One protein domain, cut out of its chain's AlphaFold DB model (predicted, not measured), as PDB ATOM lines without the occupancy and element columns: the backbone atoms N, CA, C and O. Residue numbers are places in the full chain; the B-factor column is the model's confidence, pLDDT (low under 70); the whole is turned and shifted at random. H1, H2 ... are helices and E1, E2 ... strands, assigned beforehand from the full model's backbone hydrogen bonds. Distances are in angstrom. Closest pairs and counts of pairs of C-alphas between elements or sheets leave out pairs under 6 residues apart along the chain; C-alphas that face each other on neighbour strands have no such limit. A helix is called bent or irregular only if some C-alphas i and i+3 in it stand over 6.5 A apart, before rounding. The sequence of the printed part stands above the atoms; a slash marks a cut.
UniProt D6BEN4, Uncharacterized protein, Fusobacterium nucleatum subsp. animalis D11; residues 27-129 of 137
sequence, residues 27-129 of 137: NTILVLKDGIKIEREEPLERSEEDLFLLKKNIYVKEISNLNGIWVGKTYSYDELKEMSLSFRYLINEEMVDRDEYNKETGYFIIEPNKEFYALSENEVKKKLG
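AT A GLANCE: This is residues 27 to 129 of the 137 residues of an uncharacterized protein of Fusobacterium nucleatum subsp. animalis D11 (UniProt D6BEN4). One antiparallel sheet of seven strands is curled like part of a barrel and bent back on itself at E4, with the leaf E1 E2 E3 facing the leaf E5 E6 E7. H1, H2 and H3 gather at one end of this sheet, and H4 packs along E6. The printed part has 103 residues, in the order E1 E2 E3 E4 E5 H1 H2 H3 E6 E7 H4; across the sheet the order is E1 to E7, and the class is mixed, helices and strands. It is compact, with a radius of gyration of the C-alphas of 13.9 A and spans of 39 by 30 by 22 A.

HOW THE PARTS SIT: Start at the strongly twisted sheet. E1, residues 29 to 33, E2, 36 to 41, E3, 51 to 55, E4, 58 to 66, and E5, 69 to 74, form a meander, each strand the antiparallel neighbour of the one before. Look for N 30 and O 38 at 2.9 A between E1 and E2, N 53 and O 39 at 2.7 A between E2 and E3, N 60 and O 52 at 2.7 A between E3 and E4, and N 64 and O 71 at 2.8 A between E4 and E5. E4 bends by 74 degrees at residue 61; it is the hinge of a folded sheet, one sheet bent back into two leaves that face each other. The second leaf is E5 with E6, residues 107 to 110, and E7, 115 to 119. N 110 and O 70 are 2.8 A apart between E5 and E6, and N 116 and O 109 are 2.8 A apart in the hairpin E6 and E7. Between the leaves, the closest C-alphas of E1 and E5 are Leu 32 and Trp 70, 6.8 A apart. H4, residues 121 to 128, is on the sheet at a height of 8.9 A, only just over E6 alone, with 2 of its C-alphas falling on E5. It runs along the strands, at 3 degrees to E6 on the local plane. H3, residues 98 to 104, stands up from the sheet over E5; its closest C-alphas to E7 are Glu 104 and Ala 118, 5.0 A. H1, residues 77 to 83, only grazes the sheet and only just touches H3, with 3 pairs of C-alphas within 8 A, Tyr 77 and Arg 98 closest at 6.5 A. H2, residues 85 to 92, is not on the sheet and touches H1 only at the corner, Lys 81 and Arg 88 closest at 5.5 A. Each O i to N i+4 pair is within hydrogen-bond range in H1, H2 and H4; in H3, 2 of 3 are.

IN THESE COORDINATES: Find C-alpha 29 at (-16.737, -0.865, 19.703), where E1 begins. E4 runs 21.4 A from C-alpha 58 at (-25.054, -10.671, 27.547); E5 runs 16.3 A and E2 15.6 A. H4 ends at C-alpha 128, (-31.429, -17.245, 7.052).

THE WHOLE: The C-alphas farthest apart are Glu 93 and Gly 129, 41.3 A. The printed part has no cut and no long link. Residue 27 is the one with pLDDT under 70.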
ATOM      1  N   ASN A  27     -10.594   0.780  23.328       60.59
ATOM      2  CA  ASN A  27     -12.038   0.564  23.356       60.59
ATOM      3  C   ASN A  27     -12.505   0.104  21.970       60.59
ATOM      4  O   ASN A  27     -12.811   0.919  21.096       60.59
ATOM      5  N   THR A  28     -12.562  -1.210  21.765       81.69
ATOM      6  CA  THR A  28     -13.115  -1.806  20.547       81.69
ATOM      7  C   THR A  28     -14.640  -1.806  20.638       81.69
ATOM      8  O   THR A  28     -15.227  -2.582  21.392       81.69
ATOM      9  N   ILE A  29     -15.281  -0.913  19.877       89.12
ATOM     10  CA  ILE A  29     -16.737  -0.865  19.703       89.12
ATOM     11  C   ILE A  29     -17.071  -1.328  18.285       89.12
ATOM     12  O   ILE A  29     -16.641  -0.710  17.310       89.12
ATOM     13  N   LEU A  30     -17.882  -2.378  18.163       90.94
ATOM     14  CA  LEU A  30     -18.445  -2.823  16.889       90.94
ATOM     15  C   LEU A  30     -19.915  -2.405  16.808       90.94
ATOM     16  O   LEU A  30     -20.761  -2.938  17.519       90.94
ATOM     17  N   VAL A  31     -20.233  -1.462  15.923       91.19
ATOM     18  CA  VAL A  31     -21.616  -1.028  15.688       91.19
ATOM     19  C   VAL A  31     -22.301  -2.012  14.745       91.19
ATOM     20  O   VAL A  31     -21.862  -2.201  13.611       91.19
ATOM     21  N   LEU A  32     -23.385  -2.636  15.211       91.50
ATOM     22  CA  LEU A  32     -24.158  -3.595  14.421       91.50
ATOM     23  C   LEU A  32     -25.262  -2.896  13.624       91.50
ATOM     24  O   LEU A  32     -25.455  -3.188  12.444       91.50
ATOM     25  N   LYS A  33     -25.960  -1.962  14.279       89.06
ATOM     26  CA  LYS A  33     -26.930  -1.021  13.705       89.06
ATOM     27  C   LYS A  33     -27.143   0.158  14.661       89.06
ATOM     28  O   LYS A  33     -26.611   0.154  15.769       89.06
ATOM     29  N   ASP A  34     -27.965   1.128  14.272       85.00
ATOM     30  CA  ASP A  34     -28.323   2.252  15.144       85.00
ATOM     31  C   ASP A  34     -28.861   1.761  16.497       85.00
ATOM     32  O   ASP A  34     -29.820   0.994  16.575       85.00
ATOM     33  N   GLY A  35     -28.195   2.187  17.572       86.06
ATOM     34  CA  GLY A  35     -28.540   1.814  18.945       86.06
ATOM     35  C   GLY A  35     -28.057   0.432  19.401       86.06
ATOM     36  O   GLY A  35     -28.210   0.129  20.581       86.06
ATOM     37  N   ILE A  36     -27.440  -0.382  18.531       91.19
ATOM     38  CA  ILE A  36     -26.878  -1.689  18.908       91.19
ATOM     39  C   ILE A  36     -25.403  -1.767  18.565       91.19
ATOM     40  O   ILE A  36     -24.988  -1.684  17.406       91.19
ATOM     41  N   LYS A  37     -24.617  -2.012  19.603       94.31
ATOM     42  CA  LYS A  37     -23.170  -2.128  19.542       94.31
ATOM     43  C   LYS A  37     -22.708  -3.282  20.415       94.31
ATOM     44  O   LYS A  37     -23.389  -3.652  21.366       94.31
ATOM     45  N   ILE A  38     -21.551  -3.814  20.067       93.88
ATOM     46  CA  ILE A  38     -20.785  -4.714  20.908       93.88
ATOM     47  C   ILE A  38     -19.615  -3.924  21.474       93.88
ATOM     48  O   ILE A  38     -18.894  -3.272  20.714       93.88
ATOM     49  N   GLU A  39     -19.439  -3.978  22.785       92.88
ATOM     50  CA  GLU A  39     -18.371  -3.275  23.494       92.88
ATOM     51  C   GLU A  39     -17.449  -4.271  24.182       92.88
ATOM     52  O   GLU A  39     -17.908  -5.248  24.766       92.88
ATOM     53  N   ARG A  40     -16.141  -4.031  24.119       91.06
ATOM     54  CA  ARG A  40     -15.170  -4.806  24.891       91.06
ATOM     55  C   ARG A  40     -15.352  -4.539  26.390       91.06
ATOM     56  O   ARG A  40     -15.350  -3.386  26.816       91.06
ATOM     57  N   GLU A  41     -15.464  -5.601  27.174       88.38
ATOM     58  CA  GLU A  41     -15.348  -5.587  28.630       88.38
ATOM     59  C   GLU A  41     -13.943  -6.064  28.998       88.38
ATOM     60  O   GLU A  41     -13.529  -7.163  28.621       88.38
ATOM     61  N   GLU A  42     -13.191  -5.210  29.696       81.88
ATOM     62  CA  GLU A  42     -11.849  -5.576  30.137       81.88
ATOM     63  C   GLU A  42     -11.914  -6.647  31.227       81.88
ATOM     64  O   GLU A  42     -12.732  -6.537  32.149       81.88
ATOM     65  N   PRO A  43     -11.035  -7.656  31.163       83.44
ATOM     66  CA  PRO A  43     -10.961  -8.662  32.203       83.44
ATOM     67  C   PRO A  43     -10.495  -8.059  33.534       83.44
ATOM     68  O   PRO A  43      -9.692  -7.120  33.563       83.44
ATOM     69  N   LEU A  44     -10.949  -8.634  34.654       83.88
ATOM     70  CA  LEU A  44     -10.476  -8.227  35.983       83.88
ATOM     71  C   LEU A  44      -9.064  -8.749  36.252       83.88
ATOM     72  O   LEU A  44      -8.272  -8.086  36.925       83.88
ATOM     73  N   GLU A  45      -8.734  -9.921  35.710       83.31
ATOM     74  CA  GLU A  45      -7.403 -10.510  35.801       83.31
ATOM     75  C   GLU A  45      -6.761 -10.682  34.424       83.31
ATOM     76  O   GLU A  45      -7.393 -11.091  33.459       83.31
ATOM     77  N   ARG A  46      -5.445 -10.451  34.332       77.81
ATOM     78  CA  ARG A  46      -4.697 -10.546  33.059       77.81
ATOM     79  C   ARG A  46      -4.720 -11.932  32.402       77.81
ATOM     80  O   ARG A  46      -4.309 -12.048  31.253       77.81
ATOM     81  N   SER A  47      -5.078 -12.974  33.147       82.62
ATOM     82  CA  SER A  47      -5.204 -14.345  32.647       82.62
ATOM     83  C   SER A  47      -6.541 -14.624  31.965       82.62
ATOM     84  O   SER A  47      -6.661 -15.658  31.312       82.62
ATOM     85  N   GLU A  48      -7.537 -13.759  32.143       86.00
ATOM     86  CA  GLU A  48      -8.848 -13.919  31.523       86.00
ATOM     87  C   GLU A  48      -8.827 -13.400  30.084       86.00
ATOM     88  O   GLU A  48      -8.041 -12.523  29.716       86.00
ATOM     89  N   GLU A  49      -9.695 -13.970  29.256       86.38
ATOM     90  CA  GLU A  49      -9.911 -13.472  27.904       86.38
ATOM     91  C   GLU A  49     -10.767 -12.204  27.935       86.38
ATOM     92  O   GLU A  49     -11.622 -12.035  28.806       86.38
ATOM     93  N   ASP A  50     -10.581 -11.344  26.935       88.75
ATOM     94  CA  ASP A  50     -11.498 -10.236  26.697       88.75
ATOM     95  C   ASP A  50     -12.904 -10.766  26.400       88.75
ATOM     96  O   ASP A  50     -13.081 -11.696  25.606       88.75
ATOM     97  N   LEU A  51     -13.908 -10.131  27.002       93.19
ATOM     98  CA  LEU A  51     -15.307 -10.406  26.712       93.19
ATOM     99  C   LEU A  51     -15.930  -9.259  25.921       93.19
ATOM    100  O   LEU A  51     -15.484  -8.116  25.970       93.19
ATOM    101  N   PHE A  52     -16.989  -9.570  25.180       94.25
ATOM    102  CA  PHE A  52     -17.637  -8.624  24.279       94.25
ATOM    103  C   PHE A  52     -19.126  -8.525  24.595       94.25
ATOM    104  O   PHE A  52     -19.882  -9.467  24.378       94.25
ATOM    105  N   LEU A  53     -19.562  -7.386  25.118       94.12
ATOM    106  CA  LEU A  53     -20.906  -7.145  25.619       94.12
ATOM    107  C   LEU A  53     -21.840  -6.668  24.501       94.12
ATOM    108  O   LEU A  53     -21.610  -5.616  23.914       94.12
ATOM    109  N   LEU A  54     -22.915  -7.410  24.228       94.94
ATOM    110  CA  LEU A  54     -23.967  -7.016  23.275       94.94
ATOM    111  C   LEU A  54     -25.100  -6.231  23.944       94.94
ATOM    112  O   LEU A  54     -25.666  -5.301  23.372       94.94
ATOM    113  N   LYS A  55     -25.471  -6.663  25.148       91.31
ATOM    114  CA  LYS A  55     -26.485  -6.069  26.027       91.31
ATOM    115  C   LYS A  55     -26.017  -6.255  27.460       91.31
ATOM    116  O   LYS A  55     -25.099  -7.031  27.694       91.31
ATOM    117  N   LYS A  56     -26.668  -5.595  28.420       89.12
ATOM    118  CA  LYS A  56     -26.351  -5.755  29.844       89.12
ATOM    119  C   LYS A  56     -26.226  -7.241  30.203       89.12
ATOM    120  O   LYS A  56     -27.191  -7.984  30.072       89.12
ATOM    121  N   ASN A  57     -25.036  -7.628  30.647       90.94
ATOM    122  CA  ASN A  57     -24.645  -8.979  31.038       90.94
ATOM    123  C   ASN A  57     -24.756 -10.052  29.935       90.94
ATOM    124  O   ASN A  57     -24.638 -11.221  30.262       90.94
ATOM    125  N   ILE A  58     -24.969  -9.710  28.658       94.88
ATOM    126  CA  ILE A  58     -25.054 -10.671  27.547       94.88
ATOM    127  C   ILE A  58     -23.798 -10.565  26.687       94.88
ATOM    128  O   ILE A  58     -23.585  -9.558  26.006       94.88
ATOM    129  N   TYR A  59     -23.001 -11.630  26.686       96.06
ATOM    130  CA  TYR A  59     -21.671 -11.641  26.083       96.06
ATOM    131  C   TYR A  59     -21.634 -12.448  24.789       96.06
ATOM    132  O   TYR A  59     -22.109 -13.581  24.737       96.06
ATOM    133  N   VAL A  60     -21.046 -11.874  23.745       97.19
ATOM    134  CA  VAL A  60     -20.868 -12.484  22.426       97.19
ATOM    135  C   VAL A  60     -19.649 -13.386  22.444       97.19
ATOM    136  O   VAL A  60     -18.557 -12.963  22.808       97.19
ATOM    137  N   LYS A  61     -19.859 -14.630  22.023       96.62
ATOM    138  CA  LYS A  61     -18.819 -15.640  21.853       96.62
ATOM    139  C   LYS A  61     -18.293 -15.665  20.426       96.62
ATOM    140  O   LYS A  61     -17.092 -15.770  20.213       96.62
ATOM    141  N   GLU A  62     -19.199 -15.608  19.454       96.75
ATOM    142  CA  GLU A  62     -18.845 -15.602  18.038       96.75
ATOM    143  C   GLU A  62     -19.852 -14.763  17.247       96.75
ATOM    144  O   GLU A  62     -21.039 -14.716  17.585       96.75
ATOM    145  N   ILE A  63     -19.404 -14.130  16.166       96.69
ATOM    146  CA  ILE A  63     -20.243 -13.304  15.298       96.69
ATOM    147  C   ILE A  63     -19.789 -13.382  13.836       96.69
ATOM    148  O   ILE A  63     -18.625 -13.633  13.525       96.69
ATOM    149  N   SER A  64     -20.717 -13.169  12.908       95.94
ATOM    150  CA  SER A  64     -20.432 -12.927  11.499       95.94
ATOM    151  C   SER A  64     -21.418 -11.919  10.906       95.94
ATOM    152  O   SER A  64     -22.515 -11.698  11.424       95.94
ATOM    153  N   ASN A  65     -21.007 -11.286   9.809       93.94
ATOM    154  CA  ASN A  65     -21.882 -10.462   8.988       93.94
ATOM    155  C   ASN A  65     -22.188 -11.206   7.686       93.94
ATOM    156  O   ASN A  65     -21.282 -11.509   6.908       93.94
ATOM    157  N   LEU A  66     -23.463 -11.496   7.456       91.75
ATOM    158  CA  LEU A  66     -23.970 -12.137   6.252       91.75
ATOM    159  C   LEU A  66     -24.774 -11.104   5.463       91.75
ATOM    160  O   LEU A  66     -25.968 -10.927   5.688       91.75
ATOM    161  N   ASN A  67     -24.106 -10.404   4.545       88.69
ATOM    162  CA  ASN A  67     -24.721  -9.407   3.657       88.69
ATOM    163  C   ASN A  67     -25.524  -8.322   4.405       88.69
ATOM    164  O   ASN A  67     -26.653  -8.008   4.032       88.69
ATOM    165  N   GLY A  68     -24.956  -7.758   5.472       89.12
ATOM    166  CA  GLY A  68     -25.608  -6.722   6.281       89.12
ATOM    167  C   GLY A  68     -26.527  -7.255   7.382       89.12
ATOM    168  O   GLY A  68     -27.084  -6.458   8.131       89.12
ATOM    169  N   ILE A  69     -26.660  -8.577   7.518       94.56
ATOM    170  CA  ILE A  69     -27.321  -9.222   8.655       94.56
ATOM    171  C   ILE A  69     -26.242  -9.711   9.614       94.56
ATOM    172  O   ILE A  69     -25.387 -10.515   9.242       94.56
ATOM    173  N   TRP A  70     -26.288  -9.247  10.856       97.12
ATOM    174  CA  TRP A  70     -25.408  -9.761  11.895       97.12
ATOM    175  C   TRP A  70     -26.008 -11.022  12.493       97.12
ATOM    176  O   TRP A  70     -27.166 -11.034  12.903       97.12
ATOM    177  N   VAL A  71     -25.214 -12.081  12.556       97.44
ATOM    178  CA  VAL A  71     -25.574 -13.327  13.227       97.44
ATOM    179  C   VAL A  71     -24.480 -13.664  14.215       97.44
ATOM    180  O   VAL A  71     -23.299 -13.544  13.905       97.44
ATOM    181  N   GLY A  72     -24.857 -14.082  15.410       97.56
ATOM    182  CA  GLY A  72     -23.875 -14.461  16.406       97.56
ATOM    183  C   GLY A  72     -24.416 -15.435  17.420       97.56
ATOM    184  O   GLY A  72     -25.577 -15.849  17.371       97.56
ATOM    185  N   LYS A  73     -23.529 -15.812  18.326       98.00
ATOM    186  CA  LYS A  73     -23.769 -16.731  19.423       98.00
ATOM    187  C   LYS A  73     -23.223 -16.109  20.692       98.00
ATOM    188  O   LYS A  73     -22.123 -15.560  20.686       98.00
ATOM    189  N   THR A  74     -23.983 -16.190  21.770       98.00
ATOM    190  CA  THR A  74     -23.539 -15.729  23.084       98.00
ATOM    191  C   THR A  74     -22.811 -16.838  23.835       98.00
ATOM    192  O   THR A  74     -22.987 -18.026  23.543       98.00
ATOM    193  N   TYR A  75     -22.023 -16.464  24.838       97.56
ATOM    194  CA  TYR A  75     -21.575 -17.423  25.840       97.56
ATOM    195  C   TYR A  75     -22.768 -17.934  26.656       97.56
ATOM    196  O   TYR A  75     -23.743 -17.210  26.890       97.56
ATOM    197  N   SER A  76     -22.690 -19.186  27.098       97.06
ATOM    198  CA  SER A  76     -23.612 -19.726  28.093       97.06
ATOM    199  C   SER A  76     -23.251 -19.252  29.505       97.06
ATOM    200  O   SER A  76     -22.121 -18.839  29.772       97.06
ATOM    201  N   TYR A  77     -24.215 -19.355  30.422       97.25
ATOM    202  CA  TYR A  77     -24.015 -19.018  31.832       97.25
ATOM    203  C   TYR A  77     -22.841 -19.796  32.447       97.25
ATOM    204  O   TYR A  77     -22.020 -19.227  33.165       97.25
ATOM    205  N   ASP A  78     -22.754 -21.101  32.168       97.44
ATOM    206  CA  ASP A  78     -21.725 -21.968  32.749       97.44
ATOM    207  C   ASP A  78     -20.329 -21.665  32.193       97.44
ATOM    208  O   ASP A  78     -19.378 -21.618  32.970       97.44
ATOM    209  N   GLU A  79     -20.214 -21.363  30.893       96.62
ATOM    210  CA  GLU A  79     -18.945 -20.923  30.296       96.62
ATOM    211  C   GLU A  79     -18.432 -19.639  30.962       96.62
ATOM    212  O   GLU A  79     -17.278 -19.583  31.383       96.62
ATOM    213  N   LEU A  80     -19.293 -18.625  31.121       96.06
ATOM    214  CA  LEU A  80     -18.900 -17.362  31.754       96.06
ATOM    215  C   LEU A  80     -18.556 -17.524  33.232       96.06
ATOM    216  O   LEU A  80     -17.585 -16.936  33.705       96.06
ATOM    217  N   LYS A  81     -19.318 -18.345  33.962       95.69
ATOM    218  CA  LYS A  81     -19.038 -18.651  35.370       95.69
ATOM    219  C   LYS A  81     -17.648 -19.263  35.550       95.69
ATOM    220  O   LYS A  81     -17.016 -19.037  36.584       95.69
ATOM    221  N   GLU A  82     -17.174 -20.036  34.580       94.88
ATOM    222  CA  GLU A  82     -15.838 -20.627  34.601       94.88
ATOM    223  C   GLU A  82     -14.755 -19.609  34.219       94.88
ATOM    224  O   GLU A  82     -13.757 -19.479  34.933       94.88
ATOM    225  N   MET A  83     -14.969 -18.835  33.153       93.25
ATOM    226  CA  MET A  83     -13.914 -18.009  32.555       93.25
ATOM    227  C   MET A  83     -13.812 -16.565  33.068       93.25
ATOM    228  O   MET A  83     -12.793 -15.933  32.814       93.25
ATOM    229  N   SER A  84     -14.838 -16.030  33.745       93.81
ATOM    230  CA  SER A  84     -14.911 -14.606  34.109       93.81
ATOM    231  C   SER A  84     -15.220 -14.372  35.588       93.81
ATOM    232  O   SER A  84     -16.288 -14.714  36.103       93.81
ATOM    233  N   LEU A  85     -14.290 -13.720  36.279       93.94
ATOM    234  CA  LEU A  85     -14.437 -13.197  37.632       93.94
ATOM    235  C   LEU A  85     -15.506 -12.115  37.695       93.94
ATOM    236  O   LEU A  85     -16.303 -12.135  38.631       93.94
ATOM    237  N   SER A  86     -15.563 -11.222  36.701       91.81
ATOM    238  CA  SER A  86     -16.598 -10.186  36.611       91.81
ATOM    239  C   SER A  86     -17.979 -10.822  36.613       91.81
ATOM    240  O   SER A  86     -18.839 -10.456  37.409       91.81
ATOM    241  N   PHE A  87     -18.170 -11.853  35.789       95.00
ATOM    242  CA  PHE A  87     -19.446 -12.548  35.719       95.00
ATOM    243  C   PHE A  87     -19.774 -13.298  37.016       95.00
ATOM    244  O   PHE A  87     -20.905 -13.235  37.495       95.00
ATOM    245  N   ARG A  88     -18.786 -13.948  37.650       95.31
ATOM    246  CA  ARG A  88     -18.966 -14.548  38.987       95.31
ATOM    247  C   ARG A  88     -19.372 -13.519  40.040       95.31
ATOM    248  O   ARG A  88     -20.199 -13.834  40.892       95.31
ATOM    249  N   TYR A  89     -18.817 -12.311  39.984       94.56
ATOM    250  CA  TYR A  89     -19.206 -11.223  40.875       94.56
ATOM    251  C   TYR A  89     -20.675 -10.831  40.658       94.56
ATOM    252  O   TYR A  89     -21.434 -10.783  41.620       94.56
ATOM    253  N   LEU A  90     -21.110 -10.676  39.402       94.31
ATOM    254  CA  LEU A  90     -22.513 -10.395  39.072       94.31
ATOM    255  C   LEU A  90     -23.479 -11.481  39.571       94.31
ATOM    256  O   LEU A  90     -24.582 -11.164  40.012       94.31
ATOM    257  N   ILE A  91     -23.068 -12.752  39.520       95.88
ATOM    258  CA  ILE A  91     -23.841 -13.870  40.081       95.88
ATOM    259  C   ILE A  91     -23.949 -13.743  41.606       95.88
ATOM    260  O   ILE A  91     -25.037 -13.887  42.155       95.88
ATOM    261  N   ASN A  92     -22.830 -13.484  42.291       96.31
ATOM    262  CA  ASN A  92     -22.788 -13.394  43.755       96.31
ATOM    263  C   ASN A  92     -23.590 -12.202  44.302       96.31
ATOM    264  O   ASN A  92     -24.132 -12.297  45.397       96.31
ATOM    265  N   GLU A  93     -23.678 -11.110  43.543       96.44
ATOM    266  CA  GLU A  93     -24.502  -9.932  43.856       96.44
ATOM    267  C   GLU A  93     -25.974 -10.096  43.421       96.44
ATOM    268  O   GLU A  93     -26.720  -9.119  43.386       96.44
ATOM    269  N   GLU A  94     -26.393 -11.308  43.031       92.94
ATOM    270  CA  GLU A  94     -27.754 -11.629  42.569       92.94
ATOM    271  C   GLU A  94     -28.226 -10.759  41.381       92.94
ATOM    272  O   GLU A  94     -29.418 -10.610  41.122       92.94
ATOM    273  N   MET A  95     -27.287 -10.189  40.614       93.56
ATOM    274  CA  MET A  95     -27.581  -9.345  39.449       93.56
ATOM    275  C   MET A  95     -27.812 -10.146  38.166       93.56
ATOM    276  O   MET A  95     -28.277  -9.588  37.168       93.56
ATOM    277  N   VAL A  96     -27.433 -11.426  38.164       94.12
ATOM    278  CA  VAL A  96     -27.637 -12.357  37.051       94.12
ATOM    279  C   VAL A  96     -28.208 -13.661  37.589       94.12
ATOM    280  O   VAL A  96     -27.496 -14.464  38.196       94.12
ATOM    281  N   ASP A  97     -29.485 -13.890  37.299       95.62
ATOM    282  CA  ASP A  97     -30.126 -15.187  37.475       95.62
ATOM    283  C   ASP A  97     -29.872 -16.096  36.261       95.62
ATOM    284  O   ASP A  97     -29.836 -15.644  35.114       95.62
ATOM    285  N   ARG A  98     -29.701 -17.399  36.505       95.75
ATOM    286  CA  ARG A  98     -29.421 -18.379  35.446       95.75
ATOM    287  C   ARG A  98     -30.592 -18.524  34.477       95.75
ATOM    288  O   ARG A  98     -30.369 -18.590  33.268       95.75
ATOM    289  N   ASP A  99     -31.813 -18.630  34.988       95.12
ATOM    290  CA  ASP A  99     -32.984 -18.910  34.160       95.12
ATOM    291  C   ASP A  99     -33.374 -17.683  33.336       95.12
ATOM    292  O   ASP A  99     -33.791 -17.822  32.186       95.12
ATOM    293  N   GLU A 100     -33.203 -16.482  33.889       94.31
ATOM    294  CA  GLU A 100     -33.344 -15.231  33.141       94.31
ATOM    295  C   GLU A 100     -32.256 -15.082  32.071       94.31
ATOM    296  O   GLU A 100     -32.574 -14.843  30.906       94.31
ATOM    297  N   TYR A 101     -30.989 -15.331  32.417       95.12
ATOM    298  CA  TYR A 101     -29.883 -15.290  31.459       95.12
ATOM    299  C   TYR A 101     -30.113 -16.249  30.280       95.12
ATOM    300  O   TYR A 101     -29.946 -15.884  29.114       95.12
ATOM    301  N   ASN A 102     -30.543 -17.479  30.562       93.75
ATOM    302  CA  ASN A 102     -30.777 -18.501  29.540       93.75
ATOM    303  C   ASN A 102     -31.943 -18.166  28.592       93.75
ATOM    304  O   ASN A 102     -31.981 -18.687  27.481       93.75
ATOM    305  N   LYS A 103     -32.881 -17.295  28.992       93.38
ATOM    306  CA  LYS A 103     -33.983 -16.835  28.123       93.38
ATOM    307  C   LYS A 103     -33.555 -15.785  27.105       93.38
ATOM    308  O   LYS A 103     -34.275 -15.575  26.138       93.38
ATOM    309  N   GLU A 104     -32.409 -15.146  27.318       91.81
ATOM    310  CA  GLU A 104     -31.883 -14.070  26.469       91.81
ATOM    311  C   GLU A 104     -30.641 -14.505  25.667       91.81
ATOM    312  O   GLU A 104     -30.160 -13.772  24.799       91.81
ATOM    313  N   THR A 105     -30.118 -15.709  25.924       95.00
ATOM    314  CA  THR A 105     -28.863 -16.218  25.352       95.00
ATOM    315  C   THR A 105     -29.049 -17.410  24.424       95.00
ATOM    316  O   THR A 105     -30.065 -18.096  24.426       95.00
ATOM    317  N   GLY A 106     -28.063 -17.624  23.555       97.00
ATOM    318  CA  GLY A 106     -28.124 -18.567  22.446       97.00
ATOM    319  C   GLY A 106     -27.621 -17.908  21.169       97.00
ATOM    320  O   GLY A 106     -26.697 -17.092  21.200       97.00
ATOM    321  N   TYR A 107     -28.224 -18.253  20.035       98.12
ATOM    322  CA  TYR A 107     -27.958 -17.542  18.793       98.12
ATOM    323  C   TYR A 107     -28.841 -16.296  18.675       98.12
ATOM    324  O   TYR A 107     -29.982 -16.269  19.142       98.12
ATOM    325  N   PHE A 108     -28.322 -15.276  18.002       97.50
ATOM    326  CA  PHE A 108     -29.049 -14.051  17.698       97.50
ATOM    327  C   PHE A 108     -28.907 -13.661  16.228       97.50
ATOM    328  O   PHE A 108     -27.932 -14.014  15.561       97.50
ATOM    329  N   ILE A 109     -29.894 -12.915  15.733       97.19
ATOM    330  CA  ILE A 109     -29.904 -12.296  14.406       97.19
ATOM    331  C   ILE A 109     -30.277 -10.827  14.586       97.19
ATOM    332  O   ILE A 109     -31.314 -10.520  15.171       97.19
ATOM    333  N   ILE A 110     -29.462  -9.925  14.053       96.31
ATOM    334  CA  ILE A 110     -29.734  -8.490  14.013       96.31
ATOM    335  C   ILE A 110     -29.785  -8.064  12.547       96.31
ATOM    336  O   ILE A 110     -28.776  -8.008  11.843       96.31
ATOM    337  N   GLU A 111     -30.999  -7.782  12.099       94.44
ATOM    338  CA  GLU A 111     -31.314  -7.180  10.809       94.44
ATOM    339  C   GLU A 111     -31.451  -5.656  10.980       94.44
ATOM    340  O   GLU A 111     -31.680  -5.181  12.099       94.44
ATOM    341  N   PRO A 112     -31.423  -4.867   9.889       89.25
ATOM    342  CA  PRO A 112     -31.607  -3.415   9.971       89.25
ATOM    343  C   PRO A 112     -32.851  -2.995  10.772       89.25
ATOM    344  O   PRO A 112     -32.797  -2.064  11.570       89.25
ATOM    345  N   ASN A 113     -33.953  -3.740  10.627       89.38
ATOM    346  CA  ASN A 113     -35.256  -3.377  11.194       89.38
ATOM    347  C   ASN A 113     -35.769  -4.341  12.273       89.38
ATOM    348  O   ASN A 113     -36.845  -4.113  12.822       89.38
ATOM    349  N   LYS A 114     -35.064  -5.447  12.543       93.50
ATOM    350  CA  LYS A 114     -35.545  -6.512  13.435       93.50
ATOM    351  C   LYS A 114     -34.401  -7.163  14.183       93.50
ATOM    352  O   LYS A 114     -33.274  -7.207  13.704       93.50
ATOM    353  N   GLU A 115     -34.719  -7.695  15.350       94.38
ATOM    354  CA  GLU A 115     -33.781  -8.438  16.177       94.38
ATOM    355  C   GLU A 115     -34.444  -9.718  16.660       94.38
ATOM    356  O   GLU A 115     -35.634  -9.739  16.980       94.38
ATOM    357  N   PHE A 116     -33.658 -10.781  16.726       95.50
ATOM    358  CA  PHE A 116     -34.062 -12.058  17.277       95.50
ATOM    359  C   PHE A 116     -32.971 -12.531  18.230       95.50
ATOM    360  O   PHE A 116     -31.797 -12.531  17.863       95.50
ATOM    361  N   TYR A 117     -33.369 -12.951  19.424       95.19
ATOM    362  CA  TYR A 117     -32.488 -13.455  20.475       95.19
ATOM    363  C   TYR A 117     -32.959 -14.834  20.926       95.19
ATOM    364  O   TYR A 117     -34.049 -15.267  20.543       95.19
ATOM    365  N   ALA A 118     -32.119 -15.510  21.712       95.56
ATOM    366  CA  ALA A 118     -32.397 -16.825  22.284       95.56
ATOM    367  C   ALA A 118     -32.867 -17.875  21.261       95.56
ATOM    368  O   ALA A 118     -33.719 -18.717  21.540       95.56
ATOM    369  N   LEU A 119     -32.309 -17.819  20.048       97.19
ATOM    370  CA  LEU A 119     -32.590 -18.792  19.003       97.19
ATOM    371  C   LEU A 119     -31.687 -20.017  19.151       97.19
ATOM    372  O   LEU A 119     -30.512 -19.920  19.518       97.19
ATOM    373  N   SER A 120     -32.201 -21.173  18.749       96.56
ATOM    374  CA  SER A 120     -31.361 -22.321  18.426       96.56
ATOM    375  C   SER A 120     -30.644 -22.121  17.085       96.56
ATOM    376  O   SER A 120     -31.098 -21.392  16.199       96.56
ATOM    377  N   GLU A 121     -29.539 -22.840  16.886       96.38
ATOM    378  CA  GLU A 121     -28.798 -22.808  15.619       96.38
ATOM    379  C   GLU A 121     -29.681 -23.183  14.421       96.38
ATOM    380  O   GLU A 121     -29.608 -22.568  13.358       96.38
ATOM    381  N   ASN A 122     -30.553 -24.180  14.602       97.00
ATOM    382  CA  ASN A 122     -31.460 -24.654  13.561       97.00
ATOM    383  C   ASN A 122     -32.487 -23.588  13.172       97.00
ATOM    384  O   ASN A 122     -32.795 -23.436  11.990       97.00
ATOM    385  N   GLU A 123     -33.005 -22.830  14.139       97.69
ATOM    386  CA  GLU A 123     -33.919 -21.721  13.860       97.69
ATOM    387  C   GLU A 123     -33.224 -20.609  13.085       97.69
ATOM    388  O   GLU A 123     -33.801 -20.096  12.125       97.69
ATOM    389  N   VAL A 124     -31.983 -20.275  13.445       97.38
ATOM    390  CA  VAL A 124     -31.187 -19.288  12.709       97.38
ATOM    391  C   VAL A 124     -30.939 -19.740  11.278       97.38
ATOM    392  O   VAL A 124     -31.258 -19.009  10.342       97.38
ATOM    393  N   LYS A 125     -30.446 -20.966  11.089       96.62
ATOM    394  CA  LYS A 125     -30.203 -21.550   9.762       96.62
ATOM    395  C   LYS A 125     -31.463 -21.554   8.899       96.62
ATOM    396  O   LYS A 125     -31.421 -21.142   7.742       96.62
ATOM    397  N   LYS A 126     -32.603 -21.942   9.479       97.06
ATOM    398  CA  LYS A 126     -33.903 -21.936   8.796       97.06
ATOM    399  C   LYS A 126     -34.354 -20.523   8.423       97.06
ATOM    400  O   LYS A 126     -34.836 -20.331   7.312       97.06
ATOM    401  N   LYS A 127     -34.204 -19.548   9.325       95.62
ATOM    402  CA  LYS A 127     -34.563 -18.139   9.077       95.62
ATOM    403  C   LYS A 127     -33.697 -17.513   7.986       95.62
ATOM    404  O   LYS A 127     -34.221 -16.798   7.143       95.62
ATOM    405  N   LEU A 128     -32.398 -17.803   7.997       94.69
ATOM    406  CA  LEU A 128     -31.429 -17.245   7.052       94.69
ATOM    407  C   LEU A 128     -31.315 -18.049   5.747       94.69
ATOM    408  O   LEU A 128     -30.628 -17.619   4.826       94.69
ATOM    409  N   GLY A 129     -31.957 -19.220   5.655       94.75
ATOM    410  CA  GLY A 129     -31.883 -20.088   4.478       94.75
ATOM    411  C   GLY A 129     -30.469 -20.603   4.181       94.75
ATOM    412  O   GLY A 129     -30.146 -20.862   3.025       94.75
TER     413      GLY A 129